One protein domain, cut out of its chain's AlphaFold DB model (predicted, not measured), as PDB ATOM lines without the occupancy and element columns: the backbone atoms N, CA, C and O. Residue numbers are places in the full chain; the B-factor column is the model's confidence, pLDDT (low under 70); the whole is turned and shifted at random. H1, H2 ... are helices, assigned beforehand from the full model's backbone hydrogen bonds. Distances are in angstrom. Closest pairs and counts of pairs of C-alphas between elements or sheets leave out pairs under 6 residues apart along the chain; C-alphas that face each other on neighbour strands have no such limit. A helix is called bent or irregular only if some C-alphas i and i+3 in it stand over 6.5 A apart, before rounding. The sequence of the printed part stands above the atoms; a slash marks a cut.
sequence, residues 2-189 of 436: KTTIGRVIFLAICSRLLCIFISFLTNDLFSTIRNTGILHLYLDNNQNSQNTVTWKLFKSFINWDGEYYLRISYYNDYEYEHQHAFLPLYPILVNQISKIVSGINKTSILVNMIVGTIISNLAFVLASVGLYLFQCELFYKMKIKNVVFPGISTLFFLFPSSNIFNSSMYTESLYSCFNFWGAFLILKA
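This is residues 2 to 189 of the 436 residues of a protein of Cryptosporidium parvum (UniProt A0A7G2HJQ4). One long helix, H7, makes the spine of an elongated body, with H10 side by side with it along one side and H1, running back the opposite way, with the short H8 along another. Where H7 begins, H3, H4 and H6 pack crosswise on it to make a head of short helices, with H2 and H5 at the head's outside and the small H9 near the body's middle. The printed part has 188 residues with ten named helices, H1 to H10 in order along the chain, and no named strand; the class is all helix. It is compact, with a radius of gyration of the C-alphas of 18.6 A, and spans 63 by 35 by 31 A.

H1, residues 5 to 25, begins at C-alpha 5 (190.213, 208.747, 98.936) and is 30.4 A long. H2, residues 37 to 49, is irregular, with C-alphas 45 and 48 9.1 A apart; H3, residues 53 to 62, is irregular too, with C-alphas 57 and 60 7.2 A apart. Then come H4, residues 65 to 75, H5, residues 81 to 85, and H6, residues 89 to 102, 19.9 A long. H7, residues 109 to 142, begins at C-alpha 109 (173.050, 193.603, 125.288) and is 48.2 A long. H8 is residues 152 to 158 and H9 residues 163 to 166. H10, residues 172 to 188, is 24.1 A long and ends at C-alpha 188 (206.268, 208.490, 106.526).

H7 is the hub, touching seven helices. It touches H10 at a shallow tilt of 28 degrees, the same way; the closest C-alphas, of Ala 127 and Cys 177, are 3.8 A apart. With residues 121 to 132 alone H7 touches H1, opposite ways at 36 degrees, only just a steep tilt (Ala 12 to Val 125, closest C-alphas, 5.5 A). H7 and H8 form a helical hairpin at a shallow tilt of 3 degrees, closest at the C-alphas of Tyr 132 and Thr 154, 5.9 A. H6 touches H7 at a steep tilt of 54 degrees (C-alphas of Val 94 and Gly 116, 5.4 A), and H4 touches H6 at a steep tilt of 55 degrees (C-alphas of Ser 73 and Pro 91, 4.2 A). H3 touches H7 at a steep tilt of 55 degrees (C-alphas of Phe 61 and Thr 117, 6.9 A). H9 only just touches H7, with 3 pairs of C-alphas within 8 A, the closest being Phe 124 and Asn 166, 6.8 A. H2 and H5 touch no helix; each is close to H4 but not clearly touching it, at 7.1 A between the C-alphas of Leu 39 and Glu 67 and 6.6 A between those of Tyr 68 and Gln 83. Every O i to N i+4 pair is within hydrogen-bond range in H1, H4, H6, H7, H8 and H10; H2 has 2 of 9 with 4 of 10 O i to N i+3 pairs, H3 has 3 of 6, H5 has 0 of 1 with 1 of 2 O i to N i+3 pairs, and H9 is too short for such a pair.

The two C-alphas farthest apart, of Asn 45 and Lys 145, are 63.5 A apart. The printed part has no cut, and the link from H1 to H2 is long, with 11 residues. The mean pLDDT of the printed part is 83.7; it is under 70 at residues 2 to 3, 30 to 51, 104 to 107, 144 to 150 and 189.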
ATOM      1  N   LYS A   2     193.390 208.472  88.980       52.16
ATOM      2  CA  LYS A   2     193.627 208.710  90.414       52.16
ATOM      3  C   LYS A   2     192.401 208.203  91.178       52.16
ATOM      4  O   LYS A   2     191.337 208.807  91.075       52.16
ATOM      5  N   THR A   3     192.501 207.096  91.904       62.38
ATOM      6  CA  THR A   3     191.510 206.791  92.943       62.38
ATOM      7  C   THR A   3     191.574 207.917  93.964       62.38
ATOM      8  O   THR A   3     192.609 208.152  94.584       62.38
ATOM      9  N   THR A   4     190.503 208.686  94.100       82.56
ATOM     10  CA  THR A   4     190.405 209.634  95.206       82.56
ATOM     11  C   THR A   4     190.090 208.849  96.475       82.56
ATOM     12  O   THR A   4     189.430 207.810  96.415       82.56
ATOM     13  N   ILE A   5     190.546 209.337  97.628       89.50
ATOM     14  CA  ILE A   5     190.213 208.747  98.936       89.50
ATOM     15  C   ILE A   5     188.687 208.593  99.074       89.50
ATOM     16  O   ILE A   5     188.215 207.563  99.542       89.50
ATOM     17  N   GLY A   6     187.916 209.552  98.545       91.31
ATOM     18  CA  GLY A   6     186.453 209.478  98.493       91.31
ATOM     19  C   GLY A   6     185.906 208.239  97.775       91.31
ATOM     20  O   GLY A   6     184.944 207.649  98.253       91.31
ATOM     21  N   ARG A   7     186.540 207.770  96.687       91.06
ATOM     22  CA  ARG A   7     186.130 206.520  96.015       91.06
ATOM     23  C   ARG A   7     186.385 205.291  96.883       91.06
ATOM     24  O   ARG A   7     185.565 204.382  96.883       91.06
ATOM     25  N   VAL A   8     187.503 205.263  97.611       93.25
ATOM     26  CA  VAL A   8     187.822 204.160  98.534       93.25
ATOM     27  C   VAL A   8     186.791 204.104  99.657       93.25
ATOM     28  O   VAL A   8     186.228 203.043  99.901       93.25
ATOM     29  N   ILE A   9     186.483 205.252 100.268       95.62
ATOM     30  CA  ILE A   9     185.461 205.363 101.319       95.62
ATOM     31  C   ILE A   9     184.097 204.907 100.795       95.62
ATOM     32  O   ILE A   9     183.458 204.067 101.421       95.62
ATOM     33  N   PHE A  10     183.677 205.410  99.630       95.50
ATOM     34  CA  PHE A  10     182.402 205.040  99.017       95.50
ATOM     35  C   PHE A  10     182.297 203.526  98.795       95.50
ATOM     36  O   PHE A  10     181.351 202.900  99.265       95.50
ATOM     37  N   LEU A  11     183.301 202.913  98.160       95.00
ATOM     38  CA  LEU A  11     183.311 201.468  97.914       95.00
ATOM     39  C   LEU A  11     183.352 200.652  99.214       95.00
ATOM     40  O   LEU A  11     182.704 199.608  99.294       95.00
ATOM     41  N   ALA A  12     184.076 201.118 100.235       95.69
ATOM     42  CA  ALA A  12     184.119 200.461 101.537       95.69
ATOM     43  C   ALA A  12     182.747 200.449 102.214       95.69
ATOM     44  O   ALA A  12     182.300 199.394 102.668       95.69
ATOM     45  N   ILE A  13     182.057 201.593 102.211       96.44
ATOM     46  CA  ILE A  13     180.696 201.718 102.742       96.44
ATOM     47  C   ILE A  13     179.740 200.820 101.952       96.44
ATOM     48  O   ILE A  13     179.020 200.031 102.561       96.44
ATOM     49  N   CYS A  14     179.777 200.855 100.615       95.75
ATOM     50  CA  CYS A  14     178.949 199.979  99.780       95.75
ATOM     51  C   CYS A  14     179.184 198.495 100.092       95.75
ATOM     52  O   CYS A  14     178.226 197.737 100.197       95.75
ATOM     53  N   SER A  15     180.437 198.079 100.299       95.44
ATOM     54  CA  SER A  15     180.757 196.701 100.684       95.44
ATOM     55  C   SER A  15     180.180 196.323 102.057       95.44
ATOM     56  O   SER A  15     179.688 195.205 102.223       95.44
ATOM     57  N   ARG A  16     180.190 197.239 103.041       94.50
ATOM     58  CA  ARG A  16     179.568 196.996 104.360       94.50
ATOM     59  C   ARG A  16     178.053 196.875 104.256       94.50
ATOM     60  O   ARG A  16     177.485 195.913 104.759       94.50
ATOM     61  N   LEU A  17     177.414 197.809 103.551       93.62
ATOM     62  CA  LEU A  17     175.967 197.789 103.329       93.62
ATOM     63  C   LEU A  17     175.532 196.525 102.585       93.62
ATOM     64  O   LEU A  17     174.545 195.905 102.968       93.62
ATOM     65  N   LEU A  18     176.304 196.094 101.584       93.50
ATOM     66  CA  LEU A  18     176.068 194.835 100.883       93.50
ATOM     67  C   LEU A  18     176.188 193.630 101.826       93.50
ATOM     68  O   LEU A  18     175.346 192.739 101.777       93.50
ATOM     69  N   CYS A  19     177.195 193.603 102.706       92.44
ATOM     70  CA  CYS A  19     177.344 192.533 103.694       92.44
ATOM     71  C   CYS A  19     176.153 192.483 104.662       92.44
ATOM     72  O   CYS A  19     175.625 191.400 104.907       92.44
ATOM     73  N   ILE A  20     175.695 193.639 105.157       90.31
ATOM     74  CA  ILE A  20     174.506 193.755 106.016       90.31
ATOM     75  C   ILE A  20     173.254 193.279 105.285       90.31
ATOM     76  O   ILE A  20     172.491 192.485 105.832       90.31
ATOM     77  N   PHE A  21     173.070 193.700 104.037       90.50
ATOM     78  CA  PHE A  21     171.933 193.298 103.219       90.50
ATOM     79  C   PHE A  21     171.899 191.782 102.985       90.50
ATOM     80  O   PHE A  21     170.886 191.140 103.253       90.50
ATOM     81  N   ILE A  22     173.021 191.189 102.565       89.88
ATOM     82  CA  ILE A  22     173.132 189.735 102.367       89.88
ATOM     83  C   ILE A  22     172.887 188.996 103.683       89.88
ATOM     84  O   ILE A  22     172.136 188.021 103.710       89.88
ATOM     85  N   SER A  23     173.490 189.459 104.780       87.75
ATOM     86  CA  SER A  23     173.314 188.861 106.103       87.75
ATOM     87  C   SER A  23     171.860 188.897 106.575       87.75
ATOM     88  O   SER A  23     171.401 187.935 107.185       87.75
ATOM     89  N   PHE A  24     171.131 189.979 106.290       86.56
ATOM     90  CA  PHE A  24     169.712 190.109 106.608       86.56
ATOM     91  C   PHE A  24     168.848 189.153 105.775       86.56
ATOM     92  O   PHE A  24     168.021 188.441 106.340       86.56
ATOM     93  N   LEU A  25     169.081 189.069 104.459       87.38
ATOM     94  CA  LEU A  25     168.337 188.166 103.568       87.38
ATOM     95  C   LEU A  25     168.571 186.684 103.889       87.38
ATOM     96  O   LEU A  25     167.665 185.863 103.780       87.38
ATOM     97  N   THR A  26     169.790 186.331 104.292       85.62
ATOM     98  CA  THR A  26     170.188 184.936 104.563       85.62
ATOM     99  C   THR A  26     169.961 184.506 106.011       85.62
ATOM    100  O   THR A  26     170.282 183.385 106.413       85.62
ATOM    101  N   ASN A  27     169.386 185.391 106.821       78.19
ATOM    102  CA  ASN A  27     169.326 185.229 108.261       78.19
ATOM    103  C   ASN A  27     168.430 184.073 108.734       78.19
ATOM    104  O   ASN A  27     168.670 183.508 109.798       78.19
ATOM    105  N   ASP A  28     167.423 183.708 107.950       75.25
ATOM    106  CA  ASP A  28     166.508 182.622 108.307       75.25
ATOM    107  C   ASP A  28     166.928 181.295 107.647       75.25
ATOM    108  O   ASP A  28     166.822 180.240 108.272       75.25
ATOM    109  N   LEU A  29     167.554 181.360 106.463       77.44
ATOM    110  CA  LEU A  29     168.059 180.210 105.695       77.44
ATOM    111  C   LEU A  29     169.108 179.375 106.450       77.44
ATOM    112  O   LEU A  29     169.092 178.152 106.379       77.44
ATOM    113  N   PHE A  30     170.010 180.027 107.188       68.56
ATOM    114  CA  PHE A  30     171.100 179.356 107.918       68.56
ATOM    115  C   PHE A  30     170.890 179.364 109.436       68.56
ATOM    116  O   PHE A  30     171.853 179.382 110.204       68.56
ATOM    117  N   SER A  31     169.645 179.473 109.895       64.50
ATOM    118  CA  SER A  31     169.318 179.496 111.329       64.50
ATOM    119  C   SER A  31     169.712 178.192 112.037       64.50
ATOM    120  O   SER A  31     170.245 178.243 113.138       64.50
ATOM    121  N   THR A  32     169.567 177.045 111.370       57.66
ATOM    122  CA  THR A  32     169.889 175.703 111.895       57.66
ATOM    123  C   THR A  32     171.385 175.392 111.987       57.66
ATOM    124  O   THR A  32     171.781 174.520 112.749       57.66
ATOM    125  N   ILE A  33     172.227 176.097 111.225       60.50
ATOM    126  CA  ILE A  33     173.690 175.894 111.197       60.50
ATOM    127  C   ILE A  33     174.400 176.781 112.236       60.50
ATOM    128  O   ILE A  33     175.561 176.557 112.581       60.50
ATOM    129  N   ARG A  34     173.711 177.800 112.759       60.16
ATOM    130  CA  ARG A  34     174.266 178.733 113.740       60.16
ATOM    131  C   ARG A  34     174.089 178.187 115.153       60.16
ATOM    132  O   ARG A  34     173.034 178.327 115.756       60.16
ATOM    133  N   ASN A  35     175.164 177.625 115.699       52.09
ATOM    134  CA  ASN A  35     175.278 177.272 117.116       52.09
ATOM    135  C   ASN A  35     175.444 178.528 117.997       52.09
ATOM    136  O   ASN A  35     176.450 178.689 118.677       52.09
ATOM    137  N   THR A  36     174.465 179.430 118.013       52.84
ATOM    138  CA  THR A  36     174.366 180.497 119.030       52.84
ATOM    139  C   THR A  36     173.501 180.042 120.202       52.84
ATOM    140  O   THR A  36     172.604 180.748 120.648       52.84
ATOM    141  N   GLY A  37     173.714 178.815 120.680       50.25
ATOM    142  CA  GLY A  37     172.835 178.189 121.671       50.25
ATOM    143  C   GLY A  37     172.862 178.850 123.054       50.25
ATOM    144  O   GLY A  37     171.900 178.715 123.799       50.25
ATOM    145  N   ILE A  38     173.927 179.577 123.411       49.38
ATOM    146  CA  ILE A  38     174.195 179.926 124.817       49.38
ATOM    147  C   ILE A  38     173.784 181.367 125.165       49.38
ATOM    148  O   ILE A  38     173.207 181.588 126.230       49.38
ATOM    149  N   LEU A  39     173.969 182.350 124.275       49.19
ATOM    150  CA  LEU A  39     173.448 183.711 124.500       49.19
ATOM    151  C   LEU A  39     171.917 183.798 124.362       49.19
ATOM    152  O   LEU A  39     171.275 184.609 125.031       49.19
ATOM    153  N   HIS A  40     171.328 182.942 123.521       50.31
ATOM    154  CA  HIS A  40     169.877 182.853 123.346       50.31
ATOM    155  C   HIS A  40     169.154 182.450 124.643       50.31
ATOM    156  O   HIS A  40     168.087 182.990 124.917       50.31
ATOM    157  N   LEU A  41     169.761 181.599 125.480       47.41
ATOM    158  CA  LEU A  41     169.160 181.125 126.736       47.41
ATOM    159  C   LEU A  41     169.038 182.214 127.819       47.41
ATOM    160  O   LEU A  41     168.117 182.166 128.624       47.41
ATOM    161  N   TYR A  42     169.918 183.224 127.836       48.38
ATOM    162  CA  TYR A  42     169.850 184.319 128.822       48.38
ATOM    163  C   TYR A  42     168.949 185.486 128.386       48.38
ATOM    164  O   TYR A  42     168.422 186.215 129.227       48.38
ATOM    165  N   LEU A  43     168.747 185.662 127.076       50.66
ATOM    166  CA  LEU A  43     167.820 186.652 126.514       50.66
ATOM    167  C   LEU A  43     166.361 186.161 126.495       50.66
ATOM    168  O   LEU A  43     165.453 186.950 126.229       50.66
ATOM    169  N   ASP A  44     166.130 184.877 126.785       44.38
ATOM    170  CA  ASP A  44     164.815 184.229 126.736       44.38
ATOM    171  C   ASP A  44     163.865 184.650 127.868       44.38
ATOM    172  O   ASP A  44     162.650 184.504 127.750       44.38
ATOM    173  N   ASN A  45     164.378 185.307 128.915       44.06
ATOM    174  CA  ASN A  45     163.531 185.893 129.962       44.06
ATOM    175  C   ASN A  45     162.704 187.106 129.477       44.06
ATOM    176  O   ASN A  45     161.883 187.614 130.232       44.06
ATOM    177  N   ASN A  46     162.884 187.567 128.228       49.00
ATOM    178  CA  ASN A  46     162.035 188.570 127.577       49.00
ATOM    179  C   ASN A  46     161.802 188.216 126.093       49.00
ATOM    180  O   ASN A  46     162.328 188.879 125.189       49.00
ATOM    181  N   GLN A  47     160.971 187.198 125.835       48.28
ATOM    182  CA  GLN A  47     160.577 186.735 124.490       48.28
ATOM    183  C   GLN A  47     160.120 187.864 123.534       48.28
ATOM    184  O   GLN A  47     160.337 187.783 122.326       48.28
ATOM    185  N   ASN A  48     159.588 188.980 124.053       50.69
ATOM    186  CA  ASN A  48     159.173 190.138 123.246       50.69
ATOM    187  C   ASN A  48     160.327 190.854 122.509       50.69
ATOM    188  O   ASN A  48     160.088 191.535 121.512       50.69
ATOM    189  N   SER A  49     161.578 190.712 122.958       53.62
ATOM    190  CA  SER A  49     162.731 191.419 122.373       53.62
ATOM    191  C   SER A  49     163.318 190.740 121.124       53.62
ATOM    192  O   SER A  49     163.840 191.424 120.234       53.62
ATOM    193  N   GLN A  50     163.164 189.416 121.006       56.50
ATOM    194  CA  GLN A  50     163.729 188.610 119.915       56.50
ATOM    195  C   GLN A  50     162.989 188.806 118.575       56.50
ATOM    196  O   GLN A  50     163.570 188.612 117.507       56.50
ATOM    197  N   ASN A  51     161.730 189.258 118.610       59.16
ATOM    198  CA  ASN A  51     160.907 189.488 117.414       59.16
ATOM    199  C   ASN A  51     161.077 190.877 116.785       59.16
ATOM    200  O   ASN A  51     160.439 191.189 115.778       59.16
ATOM    201  N   THR A  52     161.949 191.720 117.337       72.50
ATOM    202  CA  THR A  52     162.192 193.051 116.776       72.50
ATOM    203  C   THR A  52     162.981 192.965 115.466       72.50
ATOM    204  O   THR A  52     163.912 192.170 115.315       72.50
ATOM    205  N   VAL A  53     162.645 193.830 114.503       78.38
ATOM    206  CA  VAL A  53     163.395 193.966 113.237       78.38
ATOM    207  C   VAL A  53     164.876 194.252 113.516       78.38
ATOM    208  O   VAL A  53     165.752 193.707 112.848       78.38
ATOM    209  N   THR A  54     165.159 195.031 114.561       77.94
ATOM    210  CA  THR A  54     166.513 195.333 115.034       77.94
ATOM    211  C   THR A  54     167.268 194.073 115.452       77.94
ATOM    212  O   THR A  54     168.402 193.876 115.023       77.94
ATOM    213  N   TRP A  55     166.650 193.177 116.226       77.12
ATOM    214  CA  TRP A  55     167.285 191.909 116.590       77.12
ATOM    215  C   TRP A  55     167.597 191.063 115.352       77.12
ATOM    216  O   TRP A  55     168.720 190.581 115.195       77.12
ATOM    217  N   LYS A  56     166.651 190.955 114.409       76.44
ATOM    218  CA  LYS A  56     166.884 190.233 113.148       76.44
ATOM    219  C   LYS A  56     168.054 190.820 112.354       76.44
ATOM    220  O   LYS A  56     168.870 190.051 111.853       76.44
ATOM    221  N   LEU A  57     168.176 192.144 112.271       81.94
ATOM    222  CA  LEU A  57     169.280 192.800 111.562       81.94
ATOM    223  C   LEU A  57     170.649 192.471 112.167       81.94
ATOM    224  O   LEU A  57     171.598 192.231 111.424       81.94
ATOM    225  N   PHE A  58     170.749 192.439 113.498       80.94
ATOM    226  CA  PHE A  58     172.046 192.370 114.168       80.94
ATOM    227  C   PHE A  58     172.450 190.980 114.677       80.94
ATOM    228  O   PHE A  58     173.648 190.738 114.832       80.94
ATOM    229  N   LYS A  59     171.517 190.028 114.841       79.44
ATOM    230  CA  LYS A  59     171.818 188.681 115.379       79.44
ATOM    231  C   LYS A  59     172.912 187.938 114.601       79.44
ATOM    232  O   LYS A  59     173.683 187.172 115.163       79.44
ATOM    233  N   SER A  60     173.025 188.182 113.294       83.25
ATOM    234  CA  SER A  60     174.070 187.560 112.471       83.25
ATOM    235  C   SER A  60     175.489 188.025 112.809       83.25
ATOM    236  O   SER A  60     176.448 187.290 112.572       83.25
ATOM    237  N   PHE A  61     175.631 189.229 113.362       86.12
ATOM    238  CA  PHE A  61     176.917 189.866 113.643       86.12
ATOM    239  C   PHE A  61     177.515 189.483 115.000       86.12
ATOM    240  O   PHE A  61     178.599 189.960 115.330       86.12
ATOM    241  N   ILE A  62     176.846 188.614 115.760       85.50
ATOM    242  CA  ILE A  62     177.288 188.142 117.083       85.50
ATOM    243  C   ILE A  62     177.541 186.632 117.132       85.50
ATOM    244  O   ILE A  62     177.719 186.076 118.206       85.50
ATOM    245  N   ASN A  63     177.546 185.952 115.985       82.62
ATOM    246  CA  ASN A  63     177.837 184.518 115.944       82.62
ATOM    247  C   ASN A  63     179.317 184.239 116.266       82.62
ATOM    248  O   ASN A  63     180.178 185.073 115.973       82.62
ATOM    249  N   TRP A  64     179.602 183.024 116.755       85.38
ATOM    250  CA  TRP A  64     180.959 182.516 117.012       85.38
ATOM    251  C   TRP A  64     181.732 183.411 118.002       85.38
ATOM    252  O   TRP A  64     181.221 183.712 119.077       85.38
ATOM    253  N   ASP A  65     182.940 183.870 117.654       89.25
ATOM    254  CA  ASP A  65     183.786 184.719 118.508       89.25
ATOM    255  C   ASP A  65     183.092 186.030 118.920       89.25
ATOM    256  O   ASP A  65     183.386 186.595 119.975       89.25
ATOM    257  N   GLY A  66     182.133 186.499 118.111       90.75
ATOM    258  CA  GLY A  66     181.329 187.682 118.415       90.75
ATOM    259  C   GLY A  66     180.538 187.553 119.719       90.75
ATOM    260  O   GLY A  66     180.369 188.551 120.422       90.75
ATOM    261  N   GLU A  67     180.118 186.340 120.092       88.44
ATOM    262  CA  GLU A  67     179.412 186.081 121.351       88.44
ATOM    263  C   GLU A  67     180.318 186.361 122.554       88.44
ATOM    264  O   GLU A  67     179.907 187.019 123.513       88.44
ATOM    265  N   TYR A  68     181.575 185.922 122.482       91.94
ATOM    266  CA  TYR A  68     182.555 186.144 123.540       91.94
ATOM    267  C   TYR A  68     182.864 187.626 123.710       91.94
ATOM    268  O   TYR A  68     182.813 188.137 124.829       91.94
ATOM    269  N   TYR A  69     183.120 188.343 122.612       94.56
ATOM    270  CA  TYR A  69     183.349 189.786 122.677       94.56
ATOM    271  C   TYR A  69     182.134 190.532 123.240       94.56
ATOM    272  O   TYR A  69     182.307 191.449 124.048       94.56
ATOM    273  N   LEU A  70     180.916 190.140 122.853       92.06
ATOM    274  CA  LEU A  70     179.682 190.731 123.367       92.06
ATOM    275  C   LEU A  70     179.547 190.516 124.872       92.06
ATOM    276  O   LEU A  70     179.340 191.484 125.605       92.06
ATOM    277  N   ARG A  71     179.737 189.283 125.334       90.62
ATOM    278  CA  ARG A  71     179.651 188.904 126.744       90.62
ATOM    279  C   ARG A  71     180.681 189.641 127.603       90.62
ATOM    280  O   ARG A  71     180.292 190.315 128.555       90.62
ATOM    281  N   ILE A  72     181.955 189.633 127.199       93.94
ATOM    282  CA  ILE A  72     183.026 190.374 127.893       93.94
ATOM    283  C   ILE A  72     182.698 191.876 127.924       93.94
ATOM    284  O   ILE A  72     182.885 192.540 128.942       93.94
ATOM    285  N   SER A  73     182.158 192.433 126.831       94.06
ATOM    286  CA  SER A  73     181.780 193.852 126.792       94.06
ATOM    287  C   SER A  73     180.583 194.172 127.687       94.06
ATOM    288  O   SER A  73     180.485 195.283 128.195       94.06
ATOM    289  N   TYR A  74     179.643 193.241 127.858       90.94
ATOM    290  CA  TYR A  74     178.425 193.463 128.631       90.94
ATOM    291  C   TYR A  74     178.708 193.412 130.131       90.94
ATOM    292  O   TYR A  74     178.396 194.368 130.839       90.94
ATOM    293  N   TYR A  75     179.382 192.356 130.592       90.38
ATOM    294  CA  TYR A  75     179.773 192.214 131.997       90.38
ATOM    295  C   TYR A  75     180.955 193.109 132.385       90.38
ATOM    296  O   TYR A  75     181.191 193.331 133.570       90.38
ATOM    297  N   ASN A  76     181.672 193.664 131.397       91.69
ATOM    298  CA  ASN A  76     182.903 194.434 131.589       91.69
ATOM    299  C   ASN A  76     183.979 193.645 132.361       91.69
ATOM    300  O   ASN A  76     184.811 194.230 133.054       91.69
ATOM    301  N   ASP A  77     183.933 192.320 132.250       92.50
ATOM    302  CA  ASP A  77     184.861 191.390 132.873       92.50
ATOM    303  C   ASP A  77     184.781 190.007 132.196       92.50
ATOM    304  O   ASP A  77     183.870 189.746 131.404       92.50
ATOM    305  N   TYR A  78     185.730 189.122 132.504       93.44
ATOM    306  CA  TYR A  78     185.706 187.714 132.101       93.44
ATOM    307  C   TYR A  78     184.909 186.873 133.104       93.44
ATOM    308  O   TYR A  78     185.245 186.822 134.290       93.44
ATOM    309  N   GLU A  79     183.878 186.182 132.622       90.19
ATOM    310  CA  GLU A  79     183.067 185.249 133.416       90.19
ATOM    311  C   GLU A  79     183.720 183.866 133.512       90.19
ATOM    312  O   GLU A  79     183.656 183.215 134.553       90.19
ATOM    313  N   TYR A  80     184.365 183.417 132.432       90.56
ATOM    314  CA  TYR A  80     184.958 182.082 132.348       90.56
ATOM    315  C   TYR A  80     186.409 182.134 131.870       90.56
ATOM    316  O   TYR A  80     186.764 182.944 131.016       90.56
ATOM    317  N   GLU A  81     187.240 181.202 132.348       92.12
ATOM    318  CA  GLU A  81     188.677 181.170 132.033       92.12
ATOM    319  C   GLU A  81     188.945 181.049 130.519       92.12
ATOM    320  O   GLU A  81     189.804 181.742 129.980       92.12
ATOM    321  N   HIS A  82     188.164 180.245 129.788       92.06
ATOM    322  CA  HIS A  82     188.341 180.058 128.341       92.06
ATOM    323  C   HIS A  82     188.141 181.344 127.518       92.06
ATOM    324  O   HIS A  82     188.646 181.452 126.396       92.06
ATOM    325  N   GLN A  83     187.440 182.340 128.074       94.56
ATOM    326  CA  GLN A  83     187.235 183.639 127.437       94.56
ATOM    327  C   GLN A  83     188.526 184.453 127.355       94.56
ATOM    328  O   GLN A  83     188.584 185.386 126.566       94.56
ATOM    329  N   HIS A  84     189.582 184.096 128.092       95.06
ATOM    330  CA  HIS A  84     190.869 184.795 128.061       95.06
ATOM    331  C   HIS A  84     191.657 184.631 126.741       95.06
ATOM    332  O   HIS A  84     192.691 185.283 126.559       95.06
ATOM    333  N   ALA A  85     191.162 183.835 125.782       94.56
ATOM    334  CA  ALA A  85     191.557 183.933 124.367       94.56
ATOM    335  C   ALA A  85     191.151 185.293 123.737       94.56
ATOM    336  O   ALA A  85     191.805 185.806 122.826       94.56
ATOM    337  N   PHE A  86     190.077 185.855 124.284       95.81
ATOM    338  CA  PHE A  86     189.385 187.130 124.115       95.81
ATOM    339  C   PHE A  86     190.061 188.409 124.599       95.81
ATOM    340  O   PHE A  86     189.546 188.954 125.559       95.81
ATOM    341  N   LEU A  87     191.142 188.935 124.005       96.12
ATOM    342  CA  LEU A  87     191.818 190.117 124.588       96.12
ATOM    343  C   LEU A  87     190.885 191.330 124.860       96.12
ATOM    344  O   LEU A  87     189.965 191.605 124.081       96.12
ATOM    345  N   PRO A  88     191.150 192.115 125.928       96.06
ATOM    346  CA  PRO A  88     190.134 192.969 126.545       96.06
ATOM    347  C   PRO A  88     189.905 194.317 125.849       96.06
ATOM    348  O   PRO A  88     188.866 194.936 126.064       96.06
ATOM    349  N   LEU A  89     190.840 194.812 125.028       97.06
ATOM    350  CA  LEU A  89     190.779 196.203 124.554       97.06
ATOM    351  C   LEU A  89     189.548 196.491 123.684       97.06
ATOM    352  O   LEU A  89     188.940 197.551 123.812       97.06
ATOM    353  N   TYR A  90     189.158 195.550 122.821       97.25
ATOM    354  CA  TYR A  90     187.963 195.706 121.991       97.25
ATOM    355  C   TYR A  90     186.662 195.642 122.816       97.25
ATOM    356  O   TYR A  90     185.886 196.593 122.732       97.25
ATOM    357  N   PRO A  91     186.432 194.629 123.679       96.62
ATOM    358  CA  PRO A  91     185.298 194.626 124.606       96.62
ATOM    359  C   PRO A  91     185.193 195.863 125.500       96.62
ATOM    360  O   PRO A  91     184.098 196.400 125.658       96.62
ATOM    361  N   ILE A  92     186.316 196.349 126.047       96.75
ATOM    362  CA  ILE A  92     186.346 197.568 126.867       96.75
ATOM    363  C   ILE A  92     185.893 198.767 126.031       96.75
ATOM    364  O   ILE A  92     185.037 199.529 126.474       96.75
ATOM    365  N   LEU A  93     186.416 198.925 124.811       97.31
ATOM    366  CA  LEU A  93     186.009 200.008 123.913       97.31
ATOM    367  C   LEU A  93     184.496 199.974 123.640       97.31
ATOM    368  O   LEU A  93     183.833 201.010 123.715       97.31
ATOM    369  N   VAL A  94     183.947 198.785 123.379       96.56
ATOM    370  CA  VAL A  94     182.507 198.591 123.167       96.56
ATOM    371  C   VAL A  94     181.714 198.949 124.422       96.56
ATOM    372  O   VAL A  94     180.739 199.691 124.318       96.56
ATOM    373  N   ASN A  95     182.137 198.491 125.604       94.62
ATOM    374  CA  ASN A  95     181.476 198.801 126.874       94.62
ATOM    375  C   ASN A  95     181.430 200.313 127.140       94.62
ATOM    376  O   ASN A  95     180.365 200.857 127.431       94.62
ATOM    377  N   GLN A  96     182.569 200.998 127.010       95.12
ATOM    378  CA  GLN A  96     182.679 202.426 127.315       95.12
ATOM    379  C   GLN A  96     181.824 203.273 126.368       95.12
ATOM    380  O   GLN A  96     181.073 204.135 126.819       95.12
ATOM    381  N   ILE A  97     181.865 202.988 125.063       95.31
ATOM    382  CA  ILE A  97     181.019 203.694 124.091       95.31
ATOM    383  C   ILE A  97     179.539 203.380 124.342       95.31
ATOM    384  O   ILE A  97     178.706 204.281 124.280       95.31
ATOM    385  N   SER A  98     179.205 202.139 124.701       93.62
ATOM    386  CA  SER A  98     177.825 201.758 125.021       93.62
ATOM    387  C   SER A  98     177.287 202.510 126.236       93.62
ATOM    388  O   SER A  98     176.175 203.021 126.164       93.62
ATOM    389  N   LYS A  99     178.088 202.674 127.301       92.50
ATOM    390  CA  LYS A  99     177.735 203.500 128.471       92.50
ATOM    391  C   LYS A  99     177.487 204.959 128.099       92.50
ATOM    392  O   LYS A  99     176.558 205.567 128.624       92.50
ATOM    393  N   ILE A 100     178.289 205.520 127.193       92.12
ATOM    394  CA  ILE A 100     178.094 206.894 126.701       92.12
ATOM    395  C   ILE A 100     176.762 206.998 125.946       92.12
ATOM    396  O   ILE A 100     175.980 207.908 126.211       92.12
ATOM    397  N   VAL A 101     176.474 206.047 125.053       89.44
ATOM    398  CA  VAL A 101     175.247 206.036 124.236       89.44
ATOM    399  C   VAL A 101     173.988 205.799 125.078       89.44
ATOM    400  O   VAL A 101     172.954 206.403 124.812       89.44
ATOM    401  N   SER A 102     174.054 204.939 126.096       85.81
ATOM    402  CA  SER A 102     172.892 204.543 126.902       85.81
ATOM    403  C   SER A 102     172.664 205.386 128.162       85.81
ATOM    404  O   SER A 102     171.750 205.087 128.929       85.81
ATOM    405  N   GLY A 103     173.510 206.388 128.424       78.25
ATOM    406  CA  GLY A 103     173.455 207.205 129.637       78.25
ATOM    407  C   GLY A 103     173.934 206.464 130.891       78.25
ATOM    408  O   GLY A 103     173.115 206.097 131.726       78.25
ATOM    409  N   ILE A 104     175.253 206.251 130.993       67.44
ATOM    410  CA  ILE A 104     176.133 205.816 132.111       67.44
ATOM    411  C   ILE A 104     175.722 204.548 132.905       67.44
ATOM    412  O   ILE A 104     176.591 203.723 133.177       67.44
ATOM    413  N   ASN A 105     174.440 204.314 133.207       59.44
ATOM    414  CA  ASN A 105     173.955 203.268 134.122       59.44
ATOM    415  C   ASN A 105     173.064 202.180 133.486       59.44
ATOM    416  O   ASN A 105     172.589 201.303 134.204       59.44
ATOM    417  N   LYS A 106     172.804 202.198 132.168       58.56
ATOM    418  CA  LYS A 106     171.926 201.206 131.504       58.56
ATOM    419  C   LYS A 106     172.502 200.636 130.206       58.56
ATOM    420  O   LYS A 106     171.950 200.859 129.133       58.56
ATOM    421  N   THR A 107     173.585 199.865 130.270       68.31
ATOM    422  CA  THR A 107     174.023 199.098 129.092       68.31
ATOM    423  C   THR A 107     173.097 197.905 128.879       68.31
ATOM    424  O   THR A 107     172.958 197.065 129.763       68.31
ATOM    425  N   SER A 108     172.466 197.817 127.708       81.81
ATOM    426  CA  SER A 108     171.746 196.613 127.281       81.81
ATOM    427  C   SER A 108     172.601 195.812 126.303       81.81
ATOM    428  O   SER A 108     173.409 196.379 125.564       81.81
ATOM    429  N   ILE A 109     172.383 194.497 126.250       84.00
ATOM    430  CA  ILE A 109     173.050 193.603 125.288       84.00
ATOM    431  C   ILE A 109     172.846 194.104 123.849       84.00
ATOM    432  O   ILE A 109     173.781 194.116 123.052       84.00
ATOM    433  N   LEU A 110     171.641 194.597 123.537       84.19
ATOM    434  CA  LEU A 110     171.312 195.171 122.233       84.19
ATOM    435  C   LEU A 110     172.179 196.396 121.900       84.19
ATOM    436  O   LEU A 110     172.680 196.496 120.782       84.19
ATOM    437  N   VAL A 111     172.388 197.306 122.859       88.12
ATOM    438  CA  VAL A 111     173.242 198.490 122.654       88.12
ATOM    439  C   VAL A 111     174.686 198.066 122.398       88.12
ATOM    440  O   VAL A 111     175.263 198.508 121.407       88.12
ATOM    441  N   ASN A 112     175.248 197.166 123.210       90.88
ATOM    442  CA  ASN A 112     176.620 196.685 123.019       90.88
ATOM    443  C   ASN A 112     176.814 196.000 121.659       90.88
ATOM    444  O   ASN A 112     177.813 196.245 120.985       90.88
ATOM    445  N   MET A 113     175.842 195.191 121.229       89.88
ATOM    446  CA  MET A 113     175.854 194.543 119.916       89.88
ATOM    447  C   MET A 113     175.878 195.567 118.769       89.88
ATOM    448  O   MET A 113     176.685 195.448 117.841       89.88
ATOM    449  N   ILE A 114     175.016 196.588 118.831       90.62
ATOM    450  CA  ILE A 114     174.957 197.651 117.817       90.62
ATOM    451  C   ILE A 114     176.267 198.445 117.811       90.62
ATOM    452  O   ILE A 114     176.867 198.637 116.754       90.62
ATOM    453  N   VAL A 115     176.744 198.860 118.986       94.44
ATOM    454  CA  VAL A 115     177.983 199.632 119.142       94.44
ATOM    455  C   VAL A 115     179.191 198.849 118.626       94.44
ATOM    456  O   VAL A 115     179.963 199.390 117.837       94.44
ATOM    457  N   GLY A 116     179.335 197.572 118.991       95.25
ATOM    458  CA  GLY A 116     180.413 196.709 118.501       95.25
ATOM    459  C   GLY A 116     180.402 196.553 116.982       95.25
ATOM    460  O   GLY A 116     181.436 196.726 116.332       95.25
ATOM    461  N   THR A 117     179.220 196.338 116.401       94.12
ATOM    462  CA  THR A 117     179.045 196.262 114.943       94.12
ATOM    463  C   THR A 117     179.445 197.581 114.270       94.12
ATOM    464  O   THR A 117     180.209 197.579 113.301       94.12
ATOM    465  N   ILE A 118     178.996 198.728 114.791       95.56
ATOM    466  CA  ILE A 118     179.344 200.052 114.246       95.56
ATOM    467  C   ILE A 118     180.852 200.303 114.331       95.56
ATOM    468  O   ILE A 118     181.448 200.730 113.340       95.56
ATOM    469  N   ILE A 119     181.481 200.005 115.473       97.44
ATOM    470  CA  ILE A 119     182.929 200.170 115.667       97.44
ATOM    471  C   ILE A 119     183.698 199.360 114.623       97.44
ATOM    472  O   ILE A 119     184.590 199.908 113.974       97.44
ATOM    473  N   SER A 120     183.348 198.088 114.419       96.38
ATOM    474  CA  SER A 120     184.047 197.231 113.454       96.38
ATOM    475  C   SER A 120     183.877 197.725 112.017       96.38
ATOM    476  O   SER A 120     184.861 197.815 111.285       96.38
ATOM    477  N   ASN A 121     182.673 198.148 111.622       96.56
ATOM    478  CA  ASN A 121     182.426 198.676 110.275       96.56
ATOM    479  C   ASN A 121     183.113 200.029 110.030       96.56
ATOM    480  O   ASN A 121     183.701 200.235 108.965       96.56
ATOM    481  N   LEU A 122     183.098 200.937 111.011       97.62
ATOM    482  CA  LEU A 122     183.816 202.210 110.921       97.62
ATOM    483  C   LEU A 122     185.327 201.973 110.830       97.62
ATOM    484  O   LEU A 122     185.996 202.536 109.961       97.62
ATOM    485  N   ALA A 123     185.855 201.094 111.683       98.00
ATOM    486  CA  ALA A 123     187.258 200.716 111.654       98.00
ATOM    487  C   ALA A 123     187.648 200.080 110.318       98.00
ATOM    488  O   ALA A 123     188.724 200.371 109.809       98.00
ATOM    489  N   PHE A 124     186.775 199.282 109.700       97.31
ATOM    490  CA  PHE A 124     187.032 198.708 108.384       97.31
ATOM    491  C   PHE A 124     187.168 199.781 107.294       97.31
ATOM    492  O   PHE A 124     188.100 199.740 106.483       97.31
ATOM    493  N   VAL A 125     186.271 200.772 107.281       97.38
ATOM    494  CA  VAL A 125     186.356 201.897 106.335       97.38
ATOM    495  C   VAL A 125     187.666 202.657 106.549       97.38
ATOM    496  O   VAL A 125     188.405 202.888 105.588       97.38
ATOM    497  N   LEU A 126     188.018 202.966 107.800       97.75
ATOM    498  CA  LEU A 126     189.288 203.618 108.131       97.75
ATOM    499  C   LEU A 126     190.506 202.761 107.753       97.75
ATOM    500  O   LEU A 126     191.495 203.301 107.251       97.75
ATOM    501  N   ALA A 127     190.431 201.439 107.925       97.38
ATOM    502  CA  ALA A 127     191.466 200.495 107.521       97.38
ATOM    503  C   ALA A 127     191.688 200.532 106.007       97.38
ATOM    504  O   ALA A 127     192.833 200.590 105.562       97.38
ATOM    505  N   SER A 128     190.615 200.577 105.212       96.00
ATOM    506  CA  SER A 128     190.719 200.650 103.750       96.00
ATOM    507  C   SER A 128     191.432 201.922 103.273       96.00
ATOM    508  O   SER A 128     192.268 201.867 102.369       96.00
ATOM    509  N   VAL A 129     191.179 203.058 103.935       95.81
ATOM    510  CA  VAL A 129     191.882 204.319 103.668       95.81
ATOM    511  C   VAL A 129     193.351 204.214 104.073       95.81
ATOM    512  O   VAL A 129     194.223 204.562 103.276       95.81
ATOM    513  N   GLY A 130     193.639 203.693 105.270       95.06
ATOM    514  CA  GLY A 130     195.009 203.484 105.743       95.06
ATOM    515  C   GLY A 130     195.816 202.585 104.803       95.06
ATOM    516  O   GLY A 130     196.945 202.918 104.445       95.06
ATOM    517  N   LEU A 131     195.211 201.499 104.321       94.81
ATOM    518  CA  LEU A 131     195.813 200.563 103.374       94.81
ATOM    519  C   LEU A 131     196.109 201.220 102.018       94.81
ATOM    520  O   LEU A 131     197.187 201.015 101.451       94.81
ATOM    521  N   TYR A 132     195.179 202.029 101.510       93.12
ATOM    522  CA  TYR A 132     195.367 202.779 100.271       93.12
ATOM    523  C   TYR A 132     196.515 203.792 100.381       93.12
ATOM    524  O   TYR A 132     197.386 203.855  99.508       93.12
ATOM    525  N   LEU A 133     196.551 204.560 101.473       91.94
ATOM    526  CA  LEU A 133     197.603 205.548 101.724       91.94
ATOM    527  C   LEU A 133     198.969 204.888 101.931       91.94
ATOM    528  O   LEU A 133     199.960 205.351 101.363       91.94
ATOM    529  N   PHE A 134     199.014 203.777 102.671       90.88
ATOM    530  CA  PHE A 134     200.212 202.956 102.831       90.88
ATOM    531  C   PHE A 134     200.789 202.524 101.478       90.88
ATOM    532  O   PHE A 134     201.979 202.711 101.230       90.88
ATOM    533  N   GLN A 135     199.952 202.005 100.575       88.75
ATOM    534  CA  GLN A 135     200.389 201.587  99.237       88.75
ATOM    535  C   GLN A 135     200.918 202.756  98.407       88.75
ATOM    536  O   GLN A 135     201.958 202.626  97.758       88.75
ATOM    537  N   CYS A 136     200.228 203.899  98.435       86.75
ATOM    538  CA  CYS A 136     200.668 205.096  97.721       86.75
ATOM    539  C   CYS A 136     202.063 205.543  98.181       86.75
ATOM    540  O   CYS A 136     202.942 205.759  97.343       86.75
ATOM    541  N   GLU A 137     202.285 205.618  99.496       87.00
ATOM    542  CA  GLU A 137     203.577 206.002 100.077       87.00
ATOM    543  C   GLU A 137     204.670 204.968  99.766       87.00
ATOM    544  O   GLU A 137     205.779 205.323  99.362       87.00
ATOM    545  N   LEU A 138     204.351 203.674  99.881       85.38
ATOM    546  CA  LEU A 138     205.283 202.589  99.581       85.38
ATOM    547  C   LEU A 138     205.773 202.658  98.131       85.38
ATOM    548  O   LEU A 138     206.979 202.625  97.871       85.38
ATOM    549  N   PHE A 139     204.851 202.779  97.174       81.88
ATOM    550  CA  PHE A 139     205.202 202.833  95.756       81.88
ATOM    551  C   PHE A 139     205.953 204.108  95.384       81.88
ATOM    552  O   PHE A 139     206.893 204.040  94.581       81.88
ATOM    553  N   TYR A 140     205.600 205.234  96.007       82.31
ATOM    554  CA  TYR A 140     206.339 206.485  95.874       82.31
ATOM    555  C   TYR A 140     207.800 206.314  96.321       82.31
ATOM    556  O   TYR A 140     208.720 206.550  95.528       82.31
ATOM    557  N   LYS A 141     208.037 205.790  97.532       79.31
ATOM    558  CA  LYS A 141     209.395 205.549  98.057       79.31
ATOM    559  C   LYS A 141     210.193 204.540  97.235       79.31
ATOM    560  O   LYS A 141     211.398 204.710  97.033       79.31
ATOM    561  N   MET A 142     209.542 203.502  96.712       76.44
ATOM    562  CA  MET A 142     210.208 202.493  95.884       76.44
ATOM    563  C   MET A 142     210.525 202.971  94.454       76.44
ATOM    564  O   MET A 142     211.287 202.291  93.757       76.44
ATOM    565  N   LYS A 143     210.010 204.136  94.022       72.50
ATOM    566  CA  LYS A 143     210.164 204.702  92.664       72.50
ATOM    567  C   LYS A 143     209.729 203.732  91.554       72.50
ATOM    568  O   LYS A 143     210.363 203.653  90.499       72.50
ATOM    569  N   ILE A 144     208.668 202.958  91.786       69.50
ATOM    570  CA  ILE A 144     208.174 201.988  90.801       69.50
ATOM    571  C   ILE A 144     207.332 202.736  89.761       69.50
ATOM    572  O   ILE A 144     206.236 203.193  90.058       69.50
ATOM    573  N   LYS A 145     207.851 202.860  88.533       57.22
ATOM    574  CA  LYS A 145     207.195 203.607  87.442       57.22
ATOM    575  C   LYS A 145     206.024 202.861  86.775       57.22
ATOM    576  O   LYS A 145     205.161 203.507  86.203       57.22
ATOM    577  N   ASN A 146     205.960 201.531  86.903       58.16
ATOM    578  CA  ASN A 146     204.953 200.673  86.257       58.16
ATOM    579  C   ASN A 146     204.047 199.980  87.290       58.16
ATOM    580  O   ASN A 146     203.940 198.752  87.303       58.16
ATOM    581  N   VAL A 147     203.454 200.738  88.215       60.19
ATOM    582  CA  VAL A 147     202.427 200.186  89.112       60.19
ATOM    583  C   VAL A 147     201.082 200.287  88.405       60.19
ATOM    584  O   VAL A 147     200.610 201.387  88.136       60.19
ATOM    585  N   VAL A 148     200.476 199.134  88.111       56.97
ATOM    586  CA  VAL A 148     199.194 199.040  87.397       56.97
ATOM    587  C   VAL A 148     198.088 199.784  88.155       56.97
ATOM    588  O   VAL A 148     197.291 200.473  87.528       56.97
ATOM    589  N   PHE A 149     198.072 199.726  89.497       63.56
ATOM    590  CA  PHE A 149     197.153 200.520  90.318       63.56
ATOM    591  C   PHE A 149     197.494 200.437  91.826       63.56
ATOM    592  O   PHE A 149     197.492 199.332  92.371       63.56
ATOM    593  N   PRO A 150     197.699 201.555  92.552       64.88
ATOM    594  CA  PRO A 150     197.874 201.553  94.013       64.88
ATOM    595  C   PRO A 150     196.593 201.227  94.804       64.88
ATOM    596  O   PRO A 150     196.574 201.345  96.021       64.88
ATOM    597  N   GLY A 151     195.499 200.861  94.130       76.38
ATOM    598  CA  GLY A 151     194.233 200.494  94.759       76.38
ATOM    599  C   GLY A 151     193.845 199.021  94.612       76.38
ATOM    600  O   GLY A 151     192.825 198.649  95.173       76.38
ATOM    601  N   ILE A 152     194.606 198.174  93.897       83.25
ATOM    602  CA  ILE A 152     194.201 196.768  93.658       83.25
ATOM    603  C   ILE A 152     194.140 195.997  94.978       83.25
ATOM    604  O   ILE A 152     193.135 195.363  95.276       83.25
ATOM    605  N   SER A 153     195.179 196.095  95.809       86.69
ATOM    606  CA  SER A 153     195.177 195.426  97.113       86.69
ATOM    607  C   SER A 153     194.101 195.997  98.040       86.69
ATOM    608  O   SER A 153     193.533 195.259  98.836       86.69
ATOM    609  N   THR A 154     193.765 197.285  97.896       90.69
ATOM    610  CA  THR A 154     192.621 197.880  98.602       90.69
ATOM    611  C   THR A 154     191.306 197.271  98.116       90.69
ATOM    612  O   THR A 154     190.504 196.864  98.940       90.69
ATOM    613  N   LEU A 155     191.096 197.116  96.805       89.62
ATOM    614  CA  LEU A 155     189.901 196.472  96.244       89.62
ATOM    615  C   LEU A 155     189.735 195.028  96.736       89.62
ATOM    616  O   LEU A 155     188.635 194.659  97.139       89.62
ATOM    617  N   PHE A 156     190.813 194.238  96.775       89.38
ATOM    618  CA  PHE A 156     190.763 192.889  97.350       89.38
ATOM    619  C   PHE A 156     190.431 192.901  98.842       89.38
ATOM    620  O   PHE A 156     189.662 192.063  99.302       89.38
ATOM    621  N   PHE A 157     190.959 193.872  99.591       92.25
ATOM    622  CA  PHE A 157     190.602 194.044 100.996       92.25
ATOM    623  C   PHE A 157     189.132 194.436 101.181       92.25
ATOM    624  O   PHE A 157     188.535 194.006 102.158       92.25
ATOM    625  N   LEU A 158     188.540 195.214 100.264       93.62
ATOM    626  CA  LEU A 158     187.137 195.640 100.331       93.62
ATOM    627  C   LEU A 158     186.139 194.505 100.088       93.62
ATOM    628  O   LEU A 158     185.033 194.567 100.618       93.62
ATOM    629  N   PHE A 159     186.508 193.482  99.317       90.81
ATOM    630  CA  PHE A 159     185.640 192.343  98.998       90.81
ATOM    631  C   PHE A 159     186.315 191.003  99.335       90.81
ATOM    632  O   PHE A 159     186.542 190.184  98.441       90.81
ATOM    633  N   PRO A 160     186.662 190.757 100.611       86.25
ATOM    634  CA  PRO A 160     187.224 189.482 101.016       86.25
ATOM    635  C   PRO A 160     186.113 188.428 101.060       86.25
ATOM    636  O   PRO A 160     184.967 188.731 101.393       86.25
ATOM    637  N   SER A 161     186.446 187.164 100.802       80.06
ATOM    638  CA  SER A 161     185.501 186.047 100.970       80.06
ATOM    639  C   SER A 161     184.987 185.925 102.414       80.06
ATOM    640  O   SER A 161     183.863 185.499 102.648       80.06
ATOM    641  N   SER A 162     185.784 186.376 103.383       82.00
ATOM    642  CA  SER A 162     185.511 186.400 104.822       82.00
ATOM    643  C   SER A 162     184.835 187.697 105.302       82.00
ATOM    644  O   SER A 162     185.045 188.133 106.435       82.00
ATOM    645  N   ASN A 163     184.034 188.352 104.451       86.56
ATOM    646  CA  ASN A 163     183.548 189.715 104.702       86.56
ATOM    647  C   ASN A 163     182.729 189.887 105.989       86.56
ATOM    648  O   ASN A 163     182.755 190.961 106.595       86.56
ATOM    649  N   ILE A 164     182.036 188.828 106.418       89.44
ATOM    650  CA  ILE A 164     181.230 188.847 107.638       89.44
ATOM    651  C   ILE A 164     182.084 189.129 108.875       89.44
ATOM    652  O   ILE A 164     181.722 190.015 109.632       89.44
ATOM    653  N   PHE A 165     183.266 188.512 109.011       89.75
ATOM    654  CA  PHE A 165     184.183 188.729 110.144       89.75
ATOM    655  C   PHE A 165     184.744 190.157 110.198       89.75
ATOM    656  O   PHE A 165     185.151 190.650 111.242       89.75
ATOM    657  N   ASN A 166     184.738 190.852 109.059       91.88
ATOM    658  CA  ASN A 166     185.125 192.257 108.964       91.88
ATOM    659  C   ASN A 166     183.940 193.229 109.122       91.88
ATOM    660  O   ASN A 166     184.108 194.438 108.974       91.88
ATOM    661  N   SER A 167     182.736 192.714 109.354       92.56
ATOM    662  CA  SER A 167     181.514 193.511 109.525       92.56
ATOM    663  C   SER A 167     180.791 193.184 110.836       92.56
ATOM    664  O   SER A 167     179.977 193.982 111.289       92.56
ATOM    665  N   SER A 168     181.087 192.040 111.453       92.00
ATOM    666  CA  SER A 168     180.571 191.587 112.744       92.00
ATOM    667  C   SER A 168     181.330 192.181 113.929       92.00
ATOM    668  O   SER A 168     182.333 192.879 113.761       92.00
ATOM    669  N   MET A 169     180.839 191.898 115.143       92.94
ATOM    670  CA  MET A 169     181.452 192.298 116.411       92.94
ATOM    671  C   MET A 169     182.758 191.526 116.667       92.94
ATOM    672  O   MET A 169     182.836 190.616 117.483       92.94
ATOM    673  N   TYR A 170     183.771 191.864 115.885       93.56
ATOM    674  CA  TYR A 170     185.026 191.147 115.737       93.56
ATOM    675  C   TYR A 170     186.193 192.129 115.717       93.56
ATOM    676  O   TYR A 170     186.045 193.307 115.364       93.56
ATOM    677  N   THR A 171     187.377 191.648 116.088       95.88
ATOM    678  CA  THR A 171     188.561 192.498 116.260       95.88
ATOM    679  C   THR A 171     189.321 192.771 114.967       95.88
ATOM    680  O   THR A 171     190.135 193.690 114.930       95.88
ATOM    681  N   GLU A 172     189.054 192.023 113.901       94.75
ATOM    682  CA  GLU A 172     189.773 191.991 112.625       94.75
ATOM    683  C   GLU A 172     189.856 193.385 112.012       94.75
ATOM    684  O   GLU A 172     190.941 193.855 111.685       94.75
ATOM    685  N   SER A 173     188.729 194.092 111.936       96.31
ATOM    686  CA  SER A 173     188.676 195.415 111.305       96.31
ATOM    687  C   SER A 173     189.407 196.483 112.109       96.31
ATOM    688  O   SER A 173     190.149 197.287 111.540       96.31
ATOM    689  N   LEU A 174     189.253 196.468 113.437       97.56
ATOM    690  CA  LEU A 174     189.964 197.392 114.322       97.56
ATOM    691  C   LEU A 174     191.469 197.107 114.317       97.56
ATOM    692  O   LEU A 174     192.277 198.025 114.170       97.56
ATOM    693  N   TYR A 175     191.842 195.831 114.390       97.19
ATOM    694  CA  TYR A 175     193.222 195.377 114.302       97.19
ATOM    695  C   TYR A 175     193.851 195.780 112.961       97.19
ATOM    696  O   TYR A 175     194.919 196.397 112.947       97.19
ATOM    697  N   SER A 176     193.190 195.514 111.832       96.12
ATOM    698  CA  SER A 176     193.648 195.923 110.498       96.12
ATOM    699  C   SER A 176     193.782 197.438 110.368       96.12
ATOM    700  O   SER A 176     194.760 197.904 109.787       96.12
ATOM    701  N   CYS A 177     192.858 198.214 110.945       97.44
ATOM    702  CA  CYS A 177     192.926 199.672 110.938       97.44
ATOM    703  C   CYS A 177     194.237 200.177 111.548       97.44
ATOM    704  O   CYS A 177     195.016 200.849 110.868       97.44
ATOM    705  N   PHE A 178     194.527 199.807 112.797       97.19
ATOM    706  CA  PHE A 178     195.754 200.250 113.464       97.19
ATOM    707  C   PHE A 178     197.023 199.699 112.803       97.19
ATOM    708  O   PHE A 178     198.015 200.422 112.715       97.19
ATOM    709  N   ASN A 179     196.987 198.479 112.255       95.44
ATOM    710  CA  ASN A 179     198.111 197.923 111.500       95.44
ATOM    711  C   ASN A 179     198.417 198.713 110.225       95.44
ATOM    712  O   ASN A 179     199.571 199.069 109.989       95.44
ATOM    713  N   PHE A 180     197.412 199.012 109.398       95.50
ATOM    714  CA  PHE A 180     197.633 199.717 108.133       95.50
ATOM    715  C   PHE A 180     198.022 201.178 108.340       95.50
ATOM    716  O   PHE A 180     198.934 201.669 107.673       95.50
ATOM    717  N   TRP A 181     197.394 201.861 109.299       94.75
ATOM    718  CA  TRP A 181     197.797 203.219 109.662       94.75
ATOM    719  C   TRP A 181     199.186 203.252 110.294       94.75
ATOM    720  O   TRP A 181     199.992 204.107 109.931       94.75
ATOM    721  N   GLY A 182     199.520 202.290 111.157       92.31
ATOM    722  CA  GLY A 182     200.876 202.123 111.667       92.31
ATOM    723  C   GLY A 182     201.883 201.918 110.530       92.31
ATOM    724  O   GLY A 182     202.857 202.663 110.423       92.31
ATOM    725  N   ALA A 183     201.615 200.992 109.608       89.81
ATOM    726  CA  ALA A 183     202.460 200.742 108.441       89.81
ATOM    727  C   ALA A 183     202.651 201.997 107.561       89.81
ATOM    728  O   ALA A 183     203.753 202.272 107.085       89.81
ATOM    729  N   PHE A 184     201.607 202.808 107.379       90.94
ATOM    730  CA  PHE A 184     201.719 204.105 106.708       90.94
ATOM    731  C   PHE A 184     202.609 205.089 107.486       90.94
ATOM    732  O   PHE A 184     203.474 205.744 106.900       90.94
ATOM    733  N   LEU A 185     202.442 205.176 108.808       88.94
ATOM    734  CA  LEU A 185     203.200 206.089 109.664       88.94
ATOM    735  C   LEU A 185     204.695 205.761 109.704       88.94
ATOM    736  O   LEU A 185     205.497 206.692 109.637       88.94
ATOM    737  N   ILE A 186     205.083 204.481 109.756       83.56
ATOM    738  CA  ILE A 186     206.505 204.094 109.720       83.56
ATOM    739  C   ILE A 186     207.143 204.414 108.371       83.56
ATOM    740  O   ILE A 186     208.288 204.854 108.331       83.56
ATOM    741  N   LEU A 187     206.403 204.290 107.263       81.31
ATOM    742  CA  LEU A 187     206.910 204.738 105.969       81.31
ATOM    743  C   LEU A 187     207.076 206.251 105.932       81.31
ATOM    744  O   LEU A 187     208.064 206.722 105.387       81.31
ATOM    745  N   LYS A 188     206.168 207.026 106.520       79.94
ATOM    746  CA  LYS A 188     206.268 208.490 106.526       79.94
ATOM    747  C   LYS A 188     207.336 209.024 107.497       79.94
ATOM    748  O   LYS A 188     207.704 210.193 107.417       79.94
ATOM    749  N   ALA A 189     207.822 208.203 108.426       64.56
ATOM    750  CA  ALA A 189     208.668 208.640 109.528       64.56
ATOM    751  C   ALA A 189     210.172 208.481 109.261       64.56
ATOM    752  O   ALA A 189     210.669 207.369 109.128       64.56
TER     753      ALA A 189